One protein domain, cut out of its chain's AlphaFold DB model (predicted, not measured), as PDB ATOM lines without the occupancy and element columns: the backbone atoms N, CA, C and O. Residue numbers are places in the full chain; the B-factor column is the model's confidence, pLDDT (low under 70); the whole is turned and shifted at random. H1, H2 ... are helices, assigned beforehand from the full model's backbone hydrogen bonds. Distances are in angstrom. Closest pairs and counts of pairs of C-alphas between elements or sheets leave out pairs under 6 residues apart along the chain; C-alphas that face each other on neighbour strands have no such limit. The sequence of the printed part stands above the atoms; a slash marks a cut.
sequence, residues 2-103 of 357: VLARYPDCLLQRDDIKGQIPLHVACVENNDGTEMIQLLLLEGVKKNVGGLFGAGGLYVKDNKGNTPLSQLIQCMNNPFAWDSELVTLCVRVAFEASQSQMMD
ATOM      1  N   VAL A   2      78.020 255.952  -0.617       91.75
ATOM      2  CA  VAL A   2      78.491 255.279   0.615       91.75
ATOM      3  C   VAL A   2      79.666 256.013   1.271       91.75
ATOM      4  O   VAL A   2      79.542 256.397   2.429       91.75
ATOM      5  N   LEU A   3      80.737 256.312   0.522       92.44
ATOM      6  CA  LEU A   3      81.914 257.036   1.040       92.44
ATOM      7  C   LEU A   3      81.566 258.418   1.618       92.44
ATOM      8  O   LEU A   3      82.126 258.844   2.618       92.44
ATOM      9  N   ALA A   4      80.571 259.094   1.037       91.00
ATOM     10  CA  ALA A   4      80.111 260.387   1.533       91.00
ATOM     11  C   ALA A   4      79.413 260.291   2.901       91.00
ATOM     12  O   ALA A   4      79.425 261.267   3.651       91.00
ATOM     13  N   ARG A   5      78.787 259.144   3.202       95.31
ATOM     14  CA  ARG A   5      78.067 258.890   4.457       95.31
ATOM     15  C   ARG A   5      78.960 258.267   5.529       95.31
ATOM     16  O   ARG A   5      78.725 258.515   6.705       95.31
ATOM     17  N   TYR A   6      79.957 257.485   5.124       95.56
ATOM     18  CA  TYR A   6      80.858 256.761   6.019       95.56
ATOM     19  C   TYR A   6      82.313 256.922   5.552       95.56
ATOM     20  O   TYR A   6      82.880 255.972   5.024       95.56
ATOM     21  N   PRO A   7      82.924 258.108   5.695       94.50
ATOM     22  CA  PRO A   7      84.292 258.338   5.224       94.50
ATOM     23  C   PRO A   7      85.330 257.483   5.970       94.50
ATOM     24  O   PRO A   7      86.330 257.082   5.378       94.50
ATOM     25  N   ASP A   8      85.059 257.120   7.227       93.62
ATOM     26  CA  ASP A   8      85.964 256.316   8.059       93.62
ATOM     27  C   ASP A   8      86.182 254.893   7.525       93.62
ATOM     28  O   ASP A   8      87.184 254.257   7.853       93.62
ATOM     29  N   CYS A   9      85.300 254.390   6.649       94.75
ATOM     30  CA  CYS A   9      85.504 253.077   6.036       94.75
ATOM     31  C   CYS A   9      86.748 253.034   5.131       94.75
ATOM     32  O   CYS A   9      87.292 251.955   4.904       94.75
ATOM     33  N   LEU A  10      87.255 254.190   4.677       94.56
ATOM     34  CA  LEU A  10      88.521 254.295   3.941       94.56
ATOM     35  C   LEU A  10      89.743 253.913   4.790       94.56
ATOM     36  O   LEU A  10      90.792 253.591   4.239       94.56
ATOM     37  N   LEU A  11      89.611 253.940   6.117       94.50
ATOM     38  CA  LEU A  11      90.660 253.575   7.069       94.50
ATOM     39  C   LEU A  11      90.462 252.195   7.693       94.50
ATOM     40  O   LEU A  11      91.318 251.748   8.458       94.50
ATOM     41  N   GLN A  12      89.360 251.518   7.374       95.69
ATOM     42  CA  GLN A  12      89.093 250.197   7.913       95.69
ATOM     43  C   GLN A  12      90.115 249.207   7.354       95.69
ATOM     44  O   GLN A  12      90.155 248.941   6.154       95.69
ATOM     45  N   ARG A  13      90.960 248.688   8.242       96.62
ATOM     46  CA  ARG A  13      91.958 247.678   7.908       96.62
ATOM     47  C   ARG A  13      91.317 246.297   7.892       96.62
ATOM     48  O   ARG A  13      90.446 246.021   8.712       96.62
ATOM     49  N   ASP A  14      91.770 245.434   6.989       96.25
ATOM     50  CA  ASP A  14      91.466 244.012   7.083       96.25
ATOM     51  C   ASP A  14      92.197 243.376   8.283       96.25
ATOM     52  O   ASP A  14      93.305 243.772   8.657       96.25
ATOM     53  N   ASP A  15      91.575 242.371   8.898       96.69
ATOM     54  CA  ASP A  15      92.130 241.723  10.097       96.69
ATOM     55  C   ASP A  15      93.374 240.877   9.779       96.69
ATOM     56  O   ASP A  15      94.171 240.552  10.658       96.69
ATOM     57  N   ILE A  16      93.539 240.492   8.510       96.25
ATOM     58  CA  ILE A  16      94.559 239.535   8.079       96.25
ATOM     59  C   ILE A  16      95.859 240.249   7.704       96.25
ATOM     60  O   ILE A  16      96.941 239.847   8.137       96.25
ATOM     61  N   LYS A  17      95.788 241.285   6.865       96.00
ATOM     62  CA  LYS A  17      96.964 241.950   6.290       96.00
ATOM     63  C   LYS A  17      97.147 243.378   6.802       96.00
ATOM     64  O   LYS A  17      98.200 243.954   6.538       96.00
ATOM     65  N   GLY A  18      96.188 243.943   7.529       96.31
ATOM     66  CA  GLY A  18      96.168 245.354   7.897       96.31
ATOM     67  C   GLY A  18      95.929 246.287   6.706       96.31
ATOM     68  O   GLY A  18      96.303 247.456   6.772       96.31
ATOM     69  N   GLN A  19      95.387 245.779   5.599       96.62
ATOM     70  CA  GLN A  19      95.200 246.516   4.352       96.62
ATOM     71  C   GLN A  19      93.923 247.349   4.398       96.62
ATOM     72  O   GLN A  19      92.863 246.846   4.757       96.62
ATOM     73  N   ILE A  20      94.021 248.619   4.007       96.62
ATOM     74  CA  ILE A  20      92.850 249.471   3.772       96.62
ATOM     75  C   ILE A  20      92.310 249.238   2.348       96.62
ATOM     76  O   ILE A  20      93.033 248.684   1.511       96.62
ATOM     77  N   PRO A  21      91.084 249.691   2.012       96.31
ATOM     78  CA  PRO A  21      90.524 249.519   0.669       96.31
ATOM     79  C   PRO A  21      91.452 249.998  -0.456       96.31
ATOM     80  O   PRO A  21      91.499 249.382  -1.520       96.31
ATOM     81  N   LEU A  22      92.244 251.049  -0.204       96.00
ATOM     82  CA  LEU A  22      93.202 251.567  -1.178       96.00
ATOM     83  C   LEU A  22      94.347 250.583  -1.481       96.00
ATOM     84  O   LEU A  22      94.724 250.456  -2.640       96.00
ATOM     85  N   HIS A  23      94.867 249.842  -0.489       95.88
ATOM     86  CA  HIS A  23      95.874 248.794  -0.738       95.88
ATOM     87  C   HIS A  23      95.319 247.716  -1.665       95.88
ATOM     88  O   HIS A  23      95.972 247.319  -2.625       95.88
ATOM     89  N   VAL A  24      94.100 247.251  -1.381       95.00
ATOM     90  CA  VAL A  24      93.451 246.198  -2.172       95.00
ATOM     91  C   VAL A  24      93.259 246.670  -3.613       95.00
ATOM     92  O   VAL A  24      93.613 245.953  -4.545       95.00
ATOM     93  N   ALA A  25      92.797 247.909  -3.804       94.12
ATOM     94  CA  ALA A  25      92.627 248.492  -5.131       94.12
ATOM     95  C   ALA A  25      93.954 248.589  -5.915       94.12
ATOM     96  O   ALA A  25      93.980 248.258  -7.098       94.12
ATOM     97  N   CYS A  26      95.061 248.973  -5.262       92.38
ATOM     98  CA  CYS A  26      96.385 249.042  -5.896       92.38
ATOM     99  C   CYS A  26      96.951 247.669  -6.297       92.38
ATOM    100  O   CYS A  26      97.728 247.588  -7.246       92.38
ATOM    101  N   VAL A  27      96.596 246.598  -5.578       90.44
ATOM    102  CA  VAL A  27      97.098 245.240  -5.850       90.44
ATOM    103  C   VAL A  27      96.339 244.562  -6.993       90.44
ATOM    104  O   VAL A  27      96.960 243.885  -7.807       90.44
ATOM    105  N   GLU A  28      95.020 244.744  -7.078       89.00
ATOM    106  CA  GLU A  28      94.175 244.025  -8.048       89.00
ATOM    107  C   GLU A  28      94.266 244.575  -9.492       89.00
ATOM    108  O   GLU A  28      93.845 243.889 -10.416       89.00
ATOM    109  N   ASN A  29      94.821 245.785  -9.663       66.81
ATOM    110  CA  ASN A  29      95.406 246.499 -10.822       66.81
ATOM    111  C   ASN A  29      94.991 246.231 -12.298       66.81
ATOM    112  O   ASN A  29      95.586 246.836 -13.185       66.81
ATOM    113  N   ASN A  30      93.999 245.396 -12.612       66.19
ATOM    114  CA  ASN A  30      93.573 245.141 -13.994       66.19
ATOM    115  C   ASN A  30      92.512 246.145 -14.480       66.19
ATOM    116  O   ASN A  30      92.590 246.563 -15.625       66.19
ATOM    117  N   ASP A  31      91.603 246.592 -13.603       74.56
ATOM    118  CA  ASP A  31      90.571 247.618 -13.889       74.56
ATOM    119  C   ASP A  31      90.430 248.638 -12.732       74.56
ATOM    120  O   ASP A  31      89.443 249.360 -12.595       74.56
ATOM    121  N   GLY A  32      91.418 248.669 -11.834       80.81
ATOM    122  CA  GLY A  32      91.326 249.365 -10.551       80.81
ATOM    123  C   GLY A  32      91.455 250.888 -10.612       80.81
ATOM    124  O   GLY A  32      91.210 251.524  -9.589       80.81
ATOM    125  N   THR A  33      91.820 251.487 -11.755       89.88
ATOM    126  CA  THR A  33      92.107 252.931 -11.855       89.88
ATOM    127  C   THR A  33      90.954 253.767 -11.307       89.88
ATOM    128  O   THR A  33      91.168 254.543 -10.382       89.88
ATOM    129  N   GLU A  34      89.725 253.575 -11.791       92.50
ATOM    130  CA  GLU A  34      88.560 254.360 -11.347       92.50
ATOM    131  C   GLU A  34      88.311 254.230  -9.838       92.50
ATOM    132  O   GLU A  34      87.987 255.210  -9.167       92.50
ATOM    133  N   MET A  35      88.512 253.030  -9.285       93.31
ATOM    134  CA  MET A  35      88.370 252.785  -7.853       93.31
ATOM    135  C   MET A  35      89.463 253.503  -7.058       93.31
ATOM    136  O   MET A  35      89.158 254.165  -6.071       93.31
ATOM    137  N   ILE A  36      90.725 253.422  -7.490       94.25
ATOM    138  CA  ILE A  36      91.839 254.115  -6.831       94.25
ATOM    139  C   ILE A  36      91.606 255.628  -6.893       94.25
ATOM    140  O   ILE A  36      91.699 256.288  -5.861       94.25
ATOM    141  N   GLN A  37      91.227 256.170  -8.057       94.44
ATOM    142  CA  GLN A  37      90.894 257.587  -8.213       94.44
ATOM    143  C   GLN A  37      89.762 258.001  -7.262       94.44
ATOM    144  O   GLN A  37      89.894 258.991  -6.544       94.44
ATOM    145  N   LEU A  38      88.672 257.230  -7.206       95.00
ATOM    146  CA  LEU A  38      87.528 257.508  -6.339       95.00
ATOM    147  C   LEU A  38      87.906 257.495  -4.852       95.00
ATOM    148  O   LEU A  38      87.571 258.438  -4.133       95.00
ATOM    149  N   LEU A  39      88.590 256.441  -4.391       95.19
ATOM    150  CA  LEU A  39      89.007 256.286  -2.994       95.19
ATOM    151  C   LEU A  39      89.953 257.416  -2.578       95.19
ATOM    152  O   LEU A  39      89.787 258.001  -1.508       95.19
ATOM    153  N   LEU A  40      90.905 257.752  -3.447       94.56
ATOM    154  CA  LEU A  40      91.893 258.790  -3.207       94.56
ATOM    155  C   LEU A  40      91.248 260.181  -3.133       94.56
ATOM    156  O   LEU A  40      91.462 260.906  -2.164       94.56
ATOM    157  N   LEU A  41      90.424 260.540  -4.123       93.88
ATOM    158  CA  LEU A  41      89.787 261.857  -4.202       93.88
ATOM    159  C   LEU A  41      88.769 262.080  -3.078       93.88
ATOM    160  O   LEU A  41      88.750 263.155  -2.479       93.88
ATOM    161  N   GLU A  42      87.934 261.086  -2.758       94.69
ATOM    162  CA  GLU A  42      87.008 261.204  -1.624       94.69
ATOM    163  C   GLU A  42      87.753 261.199  -0.284       94.69
ATOM    164  O   GLU A  42      87.354 261.924   0.625       94.69
ATOM    165  N   GLY A  43      88.865 260.465  -0.176       93.56
ATOM    166  CA  GLY A  43      89.731 260.483   1.000       93.56
ATOM    167  C   GLY A  43      90.318 261.868   1.281       93.56
ATOM    168  O   GLY A  43      90.127 262.401   2.373       93.56
ATOM    169  N   VAL A  44      90.925 262.494   0.268       92.88
ATOM    170  CA  VAL A  44      91.467 263.865   0.347       92.88
ATOM    171  C   VAL A  44      90.377 264.877   0.681       92.88
ATOM    172  O   VAL A  44      90.502 265.657   1.620       92.88
ATOM    173  N   LYS A  45      89.250 264.827  -0.035       93.00
ATOM    174  CA  LYS A  45      88.108 265.729   0.172       93.00
ATOM    175  C   LYS A  45      87.529 265.662   1.585       93.00
ATOM    176  O   LYS A  45      86.951 266.638   2.060       93.00
ATOM    177  N   LYS A  46      87.614 264.501   2.231       92.50
ATOM    178  CA  LYS A  46      87.128 264.277   3.598       92.50
ATOM    179  C   LYS A  46      88.230 264.384   4.648       92.50
ATOM    180  O   LYS A  46      87.916 264.237   5.824       92.50
ATOM    181  N   ASN A  47      89.469 264.665   4.239       90.81
ATOM    182  CA  ASN A  47      90.647 264.690   5.102       90.81
ATOM    183  C   ASN A  47      90.809 263.387   5.913       90.81
ATOM    184  O   ASN A  47      91.121 263.405   7.102       90.81
ATOM    185  N   VAL A  48      90.544 262.241   5.279       88.88
ATOM    186  CA  VAL A  48      90.696 260.906   5.880       88.88
ATOM    187  C   VAL A  48      91.803 260.134   5.175       88.88
ATOM    188  O   VAL A  48      92.190 260.455   4.053       88.88
ATOM    189  N   GLY A  49      92.320 259.086   5.821       80.00
ATOM    190  CA  GLY A  49      93.364 258.258   5.216       80.00
ATOM    191  C   GLY A  49      94.767 258.440   5.802       80.00
ATOM    192  O   GLY A  49      95.764 258.311   5.095       80.00
ATOM    193  N   GLY A  50      94.856 258.711   7.103       78.50
ATOM    194  CA  GLY A  50      96.118 258.740   7.833       78.50
ATOM    195  C   GLY A  50      96.770 260.116   7.823       78.50
ATOM    196  O   GLY A  50      96.091 261.139   7.767       78.50
ATOM    197  N   LEU A  51      98.095 260.128   7.932       74.06
ATOM    198  CA  LEU A  51      98.873 261.355   8.059       74.06
ATOM    199  C   LEU A  51      98.605 262.286   6.857       74.06
ATOM    200  O   LEU A  51      98.720 261.854   5.708       74.06
ATOM    201  N   PHE A  52      98.231 263.538   7.144       79.62
ATOM    202  CA  PHE A  52      97.920 264.607   6.173       79.62
ATOM    203  C   PHE A  52      96.640 264.425   5.354       79.62
ATOM    204  O   PHE A  52      96.466 265.104   4.347       79.62
ATOM    205  N   GLY A  53      95.774 263.473   5.725       83.50
ATOM    206  CA  GLY A  53      94.536 263.233   4.980       83.50
ATOM    207  C   GLY A  53      94.773 262.875   3.514       83.50
ATOM    208  O   GLY A  53      93.920 263.127   2.670       83.50
ATOM    209  N   ALA A  54      95.927 262.278   3.198       88.12
ATOM    210  CA  ALA A  54      96.346 261.932   1.838       88.12
ATOM    211  C   ALA A  54      95.576 260.724   1.259       88.12
ATOM    212  O   ALA A  54      96.148 259.883   0.565       88.12
ATOM    213  N   GLY A  55      94.303 260.562   1.624       90.44
ATOM    214  CA  GLY A  55      93.410 259.521   1.122       90.44
ATOM    215  C   GLY A  55      93.848 258.084   1.404       90.44
ATOM    216  O   GLY A  55      93.346 257.170   0.765       90.44
ATOM    217  N   GLY A  56      94.778 257.853   2.331       92.50
ATOM    218  CA  GLY A  56      95.269 256.517   2.672       92.50
ATOM    219  C   GLY A  56      96.649 256.215   2.101       92.50
ATOM    220  O   GLY A  56      97.226 255.191   2.461       92.50
ATOM    221  N   LEU A  57      97.209 257.093   1.255       92.81
ATOM    222  CA  LEU A  57      98.444 256.832   0.498       92.81
ATOM    223  C   LEU A  57      99.636 256.415   1.352       92.81
ATOM    224  O   LEU A  57     100.502 255.687   0.868       92.81
ATOM    225  N   TYR A  58      99.687 256.875   2.601       91.06
ATOM    226  CA  TYR A  58     100.793 256.631   3.524       91.06
ATOM    227  C   TYR A  58     100.457 255.644   4.645       91.06
ATOM    228  O   TYR A  58     101.297 255.397   5.512       91.06
ATOM    229  N   VAL A  59      99.251 255.070   4.651       92.62
ATOM    230  CA  VAL A  59      98.848 254.094   5.667       92.62
ATOM    231  C   VAL A  59      99.612 252.797   5.431       92.62
ATOM    232  O   VAL A  59      99.527 252.200   4.365       92.62
ATOM    233  N   LYS A  60     100.377 252.356   6.427       93.44
ATOM    234  CA  LYS A  60     101.118 251.094   6.354       93.44
ATOM    235  C   LYS A  60     100.210 249.909   6.680       93.44
ATOM    236  O   LYS A  60      99.437 249.982   7.634       93.44
ATOM    237  N   ASP A  61     100.347 248.837   5.905       95.31
ATOM    238  CA  ASP A  61      99.791 247.518   6.220       95.31
ATOM    239  C   ASP A  61     100.628 246.809   7.310       95.31
ATOM    240  O   ASP A  61     101.637 247.342   7.784       95.31
ATOM    241  N   ASN A  62     100.247 245.587   7.700       95.06
ATOM    242  CA  ASN A  62     100.972 244.806   8.717       95.06
ATOM    243  C   ASN A  62     102.389 244.399   8.269       95.06
ATOM    244  O   ASN A  62     103.194 243.958   9.085       95.06
ATOM    245  N   LYS A  63     102.710 244.529   6.976       92.56
ATOM    246  CA  LYS A  63     104.045 244.291   6.410       92.56
ATOM    247  C   LYS A  63     104.847 245.587   6.244       92.56
ATOM    248  O   LYS A  63     105.969 245.543   5.749       92.56
ATOM    249  N   GLY A  64     104.283 246.733   6.624       91.12
ATOM    250  CA  GLY A  64     104.909 248.043   6.475       91.12
ATOM    251  C   GLY A  64     104.782 248.667   5.081       91.12
ATOM    252  O   GLY A  64     105.382 249.720   4.856       91.12
ATOM    253  N   ASN A  65     104.018 248.072   4.157       91.69
ATOM    254  CA  ASN A  65     103.803 248.611   2.813       91.69
ATOM    255  C   ASN A  65     102.674 249.643   2.812       91.69
ATOM    256  O   ASN A  65     101.617 249.448   3.412       91.69
ATOM    257  N   THR A  66     102.879 250.731   2.084       93.44
ATOM    258  CA  THR A  66     101.865 251.762   1.833       93.44
ATOM    259  C   THR A  66     101.200 251.544   0.469       93.44
ATOM    260  O   THR A  66     101.845 250.956  -0.410       93.44
ATOM    261  N   PRO A  67      99.969 252.035   0.224       94.25
ATOM    262  CA  PRO A  67      99.372 251.972  -1.109       94.25
ATOM    263  C   PRO A  67     100.248 252.653  -2.162       94.25
ATOM    264  O   PRO A  67     100.424 252.122  -3.253       94.25
ATOM    265  N   LEU A  68     100.904 253.767  -1.801       92.06
ATOM    266  CA  LEU A  68     101.881 254.419  -2.671       92.06
ATOM    267  C   LEU A  68     103.040 253.480  -3.042       92.06
ATOM    268  O   LEU A  68     103.404 253.393  -4.211       92.06
ATOM    269  N   SER A  69     103.608 252.752  -2.072       90.62
ATOM    270  CA  SER A  69     104.695 251.803  -2.346       90.62
ATOM    271  C   SER A  69     104.251 250.645  -3.246       90.62
ATOM    272  O   SER A  69     105.015 250.230  -4.114       90.62
ATOM    273  N   GLN A  70     103.014 250.156  -3.094       91.81
ATOM    274  CA  GLN A  70     102.450 249.104  -3.946       91.81
ATOM    275  C   GLN A  70     102.238 249.608  -5.376       91.81
ATOM    276  O   GLN A  70     102.641 248.948  -6.328       91.81
ATOM    277  N   LEU A  71     101.692 250.813  -5.527       90.50
ATOM    278  CA  LEU A  71     101.489 251.449  -6.825       90.50
ATOM    279  C   LEU A  71     102.816 251.698  -7.554       90.50
ATOM    280  O   LEU A  71     102.960 251.373  -8.731       90.50
ATOM    281  N   ILE A  72     103.817 252.198  -6.831       88.75
ATOM    282  CA  ILE A  72     105.183 252.352  -7.336       88.75
ATOM    283  C   ILE A  72     105.774 250.993  -7.754       88.75
ATOM    284  O   ILE A  72     106.423 250.892  -8.794       88.75
ATOM    285  N   GLN A  73     105.534 249.925  -6.989       87.19
ATOM    286  CA  GLN A  73     105.976 248.579  -7.364       87.19
ATOM    287  C   GLN A  73     105.299 248.078  -8.644       87.19
ATOM    288  O   GLN A  73     105.978 247.452  -9.460       87.19
ATOM    289  N   CYS A  74     104.018 248.389  -8.863       86.06
ATOM    290  CA  CYS A  74     103.311 248.074 -10.106       86.06
ATOM    291  C   CYS A  74     103.967 248.735 -11.330       86.06
ATOM    292  O   CYS A  74     103.985 248.131 -12.403       86.06
ATOM    293  N   MET A  75     104.618 249.896 -11.169       84.94
ATOM    294  CA  MET A  75     105.374 250.547 -12.249       84.94
ATOM    295  C   MET A  75     106.585 249.737 -12.727       84.94
ATOM    296  O   MET A  75     107.111 250.011 -13.805       84.94
ATOM    297  N   ASN A  76     107.049 248.730 -11.975       84.31
ATOM    298  CA  ASN A  76     108.088 247.817 -12.462       84.31
ATOM    299  C   ASN A  76     107.605 246.941 -13.627       84.31
ATOM    300  O   ASN A  76     108.438 246.396 -14.354       84.31
ATOM    301  N   ASN A  77     106.290 246.793 -13.806       85.38
ATOM    302  CA  ASN A  77     105.714 246.142 -14.968       85.38
ATOM    303  C   ASN A  77     105.334 247.210 -16.009       85.38
ATOM    304  O   ASN A  77     104.310 247.868 -15.834       85.38
ATOM    305  N   PRO A  78     106.097 247.370 -17.109       78.69
ATOM    306  CA  PRO A  78     105.854 248.424 -18.093       78.69
ATOM    307  C   PRO A  78     104.498 248.310 -18.808       78.69
ATOM    308  O   PRO A  78     104.080 249.278 -19.433       78.69
ATOM    309  N   PHE A  79     103.816 247.163 -18.715       82.12
ATOM    310  CA  PHE A  79     102.528 246.911 -19.366       82.12
ATOM    311  C   PHE A  79     101.312 247.119 -18.457       82.12
ATOM    312  O   PHE A  79     100.198 247.157 -18.964       82.12
ATOM    313  N   ALA A  80     101.502 247.196 -17.137       78.25
ATOM    314  CA  ALA A  80     100.401 247.148 -16.167       78.25
ATOM    315  C   ALA A  80     100.177 248.465 -15.419       78.25
ATOM    316  O   ALA A  80      99.411 248.499 -14.460       78.25
ATOM    317  N   TRP A  81     100.883 249.531 -15.787       80.62
ATOM    318  CA  TRP A  81     100.797 250.787 -15.060       80.62
ATOM    319  C   TRP A  81     100.161 251.880 -15.912       80.62
ATOM    320  O   TRP A  81     100.397 251.984 -17.115       80.62
ATOM    321  N   ASP A  82      99.366 252.697 -15.237       85.38
ATOM    322  CA  ASP A  82      98.642 253.822 -15.801       85.38
ATOM    323  C   ASP A  82      99.344 255.124 -15.393       85.38
ATOM    324  O   ASP A  82      99.496 255.430 -14.205       85.38
ATOM    325  N   SER A  83      99.810 255.890 -16.383       86.31
ATOM    326  CA  SER A  83     100.503 257.152 -16.132       86.31
ATOM    327  C   SER A  83      99.618 258.219 -15.520       86.31
ATOM    328  O   SER A  83     100.111 259.021 -14.722       86.31
ATOM    329  N   GLU A  84      98.328 258.226 -15.847       89.69
ATOM    330  CA  GLU A  84      97.387 259.179 -15.264       89.69
ATOM    331  C   GLU A  84      97.211 258.896 -13.776       89.69
ATOM    332  O   GLU A  84      97.202 259.817 -12.959       89.69
ATOM    333  N   LEU A  85      97.170 257.614 -13.410       89.50
ATOM    334  CA  LEU A  85      97.045 257.198 -12.025       89.50
ATOM    335  C   LEU A  85      98.275 257.568 -11.188       89.50
ATOM    336  O   LEU A  85      98.130 258.128 -10.103       89.50
ATOM    337  N   VAL A  86      99.486 257.302 -11.691       89.06
ATOM    338  CA  VAL A  86     100.722 257.716 -11.003       89.06
ATOM    339  C   VAL A  86     100.745 259.232 -10.846       89.06
ATOM    340  O   VAL A  86     100.992 259.726  -9.749       89.06
ATOM    341  N   THR A  87     100.421 259.971 -11.907       91.31
ATOM    342  CA  THR A  87     100.357 261.438 -11.871       91.31
ATOM    343  C   THR A  87      99.357 261.929 -10.828       91.31
ATOM    344  O   THR A  87      99.675 262.837 -10.061       91.31
ATOM    345  N   LEU A  88      98.182 261.301 -10.732       92.00
ATOM    346  CA  LEU A  88      97.193 261.601  -9.702       92.00
ATOM    347  C   LEU A  88      97.735 261.330  -8.292       92.00
ATOM    348  O   LEU A  88      97.563 262.168  -7.408       92.00
ATOM    349  N   CYS A  89      98.380 260.185  -8.061       90.69
ATOM    350  CA  CYS A  89      98.959 259.865  -6.759       90.69
ATOM    351  C   CYS A  89     100.059 260.856  -6.370       90.69
ATOM    352  O   CYS A  89     100.110 261.279  -5.216       90.69
ATOM    353  N   VAL A  90     100.905 261.257  -7.327       89.62
ATOM    354  CA  VAL A  90     101.940 262.278  -7.118       89.62
ATOM    355  C   VAL A  90     101.313 263.629  -6.785       89.62
ATOM    356  O   VAL A  90     101.729 264.260  -5.814       89.62
ATOM    357  N   ARG A  91     100.262 264.026  -7.511       91.12
ATOM    358  CA  ARG A  91      99.502 265.250  -7.238       91.12
ATOM    359  C   ARG A  91      98.939 265.272  -5.825       91.12
ATOM    360  O   ARG A  91      99.181 266.216  -5.085       91.12
ATOM    361  N   VAL A  92      98.210 264.224  -5.443       90.75
ATOM    362  CA  VAL A  92      97.561 264.143  -4.130       90.75
ATOM    363  C   VAL A  92      98.588 264.123  -3.004       90.75
ATOM    364  O   VAL A  92      98.414 264.802  -1.997       90.75
ATOM    365  N   ALA A  93      99.676 263.374  -3.172       88.81
ATOM    366  CA  ALA A  93     100.789 263.381  -2.233       88.81
ATOM    367  C   ALA A  93     101.385 264.788  -2.056       88.81
ATOM    368  O   ALA A  93     101.661 265.205  -0.931       88.81
ATOM    369  N   PHE A  94     101.558 265.525  -3.156       87.69
ATOM    370  CA  PHE A  94     102.062 266.894  -3.130       87.69
ATOM    371  C   PHE A  94     101.091 267.847  -2.420       87.69
ATOM    372  O   PHE A  94     101.486 268.524  -1.471       87.69
ATOM    373  N   GLU A  95      99.815 267.845  -2.807       88.00
ATOM    374  CA  GLU A  95      98.754 268.664  -2.197       88.00
ATOM    375  C   GLU A  95      98.611 268.402  -0.689       88.00
ATOM    376  O   GLU A  95      98.497 269.342   0.103       88.00
ATOM    377  N   ALA A  96      98.686 267.135  -0.269       85.44
ATOM    378  CA  ALA A  96      98.651 266.764   1.144       85.44
ATOM    379  C   ALA A  96      99.871 267.307   1.909       85.44
ATOM    380  O   ALA A  96      99.730 267.820   3.019       85.44
ATOM    381  N   SER A  97     101.063 267.250   1.303       83.06
ATOM    382  CA  SER A  97     102.285 267.779   1.919       83.06
ATOM    383  C   SER A  97     102.278 269.311   2.048       83.06
ATOM    384  O   SER A  97     102.756 269.843   3.046       83.06
ATOM    385  N   GLN A  98     101.666 270.021   1.093       84.31
ATOM    386  CA  GLN A  98     101.484 271.475   1.153       84.31
ATOM    387  C   GLN A  98     100.462 271.889   2.217       84.31
ATOM    388  O   GLN A  98     100.680 272.857   2.943       84.31
ATOM    389  N   SER A  99      99.365 271.138   2.348       85.12
ATOM    390  CA  SER A  99      98.314 271.434   3.333       85.12
ATOM    391  C   SER A  99      98.855 271.391   4.768       85.12
ATOM    392  O   SER A  99      98.571 272.286   5.560       85.12
ATOM    393  N   GLN A 100      99.738 270.432   5.070       78.19
ATOM    394  CA  GLN A 100     100.416 270.344   6.368       78.19
ATOM    395  C   GLN A 100     101.207 271.616   6.713       78.19
ATOM    396  O   GLN A 100     101.228 272.047   7.867       78.19
ATOM    397  N   MET A 101     101.883 272.206   5.725       79.31
ATOM    398  CA  MET A 101     102.691 273.405   5.941       79.31
ATOM    399  C   MET A 101     101.817 274.585   6.381       79.31
ATOM    400  O   MET A 101     102.211 275.347   7.261       79.31
ATOM    401  N   MET A 102     100.621 274.711   5.802       81.94
ATOM    402  CA  MET A 102      99.695 275.800   6.116       81.94
ATOM    403  C   MET A 102      99.078 275.657   7.512       81.94
ATOM    404  O   MET A 102      98.977 276.657   8.223       81.94
ATOM    405  N   ASP A 103      98.736 274.435   7.929       79.75
ATOM    406  CA  ASP A 103      98.186 274.179   9.267       79.75
ATOM    407  C   ASP A 103      99.238 274.424  10.363       79.75
ATOM    408  O   ASP A 103      98.960 275.081  11.365       79.75
TER     409      ASP A 103
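Overview. This is residues 2 to 103 of the 357 residues of the protein "Hypothetical protein" of Chaetoceros debilis (UniProt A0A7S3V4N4). Long H6 and H4 lie side by side, joined by shorter H3 and H5 in a bundle of four nearly aligned helices; short H2 packs on H4, with H1 nearby. The printed part has 102 residues, with six named helices, H1 to H6 in order, and no named strand; its class is all helix, with 59 of the 102 residues in the helices, and it is compact, with a radius of gyration of the C-alphas of 12.8 A and spans of 39 by 31 by 26 A.

Along the chain. H6, residues 83 to 103, measures 30.7 A and ends at C-alpha 103 (98.186, 274.179, 9.267). H4 is residues 33 to 45, 18.0 A; H3, 21 to 28; H5, 67 to 74; H2, 7 to 11; H1, 2 to 5, from C-alpha 2 (78.491, 255.279, 0.615).

Arrangement. H4 touches H6 (closest C-alphas Thr 33 and Leu 85, 6.5 A) at a shallow tilt of 9 degrees, the same way. O i to N i+4 pairs are within hydrogen-bond range throughout H3, H4 and H5, 16 of 17 in H6 and 0 of 1 in H2, whose i+3 pairs number 2 of 2.

Size, cuts and confidence. The printed part has no cut; H4 to H5 is a long link. Residues 29 to 30 have pLDDT under 70.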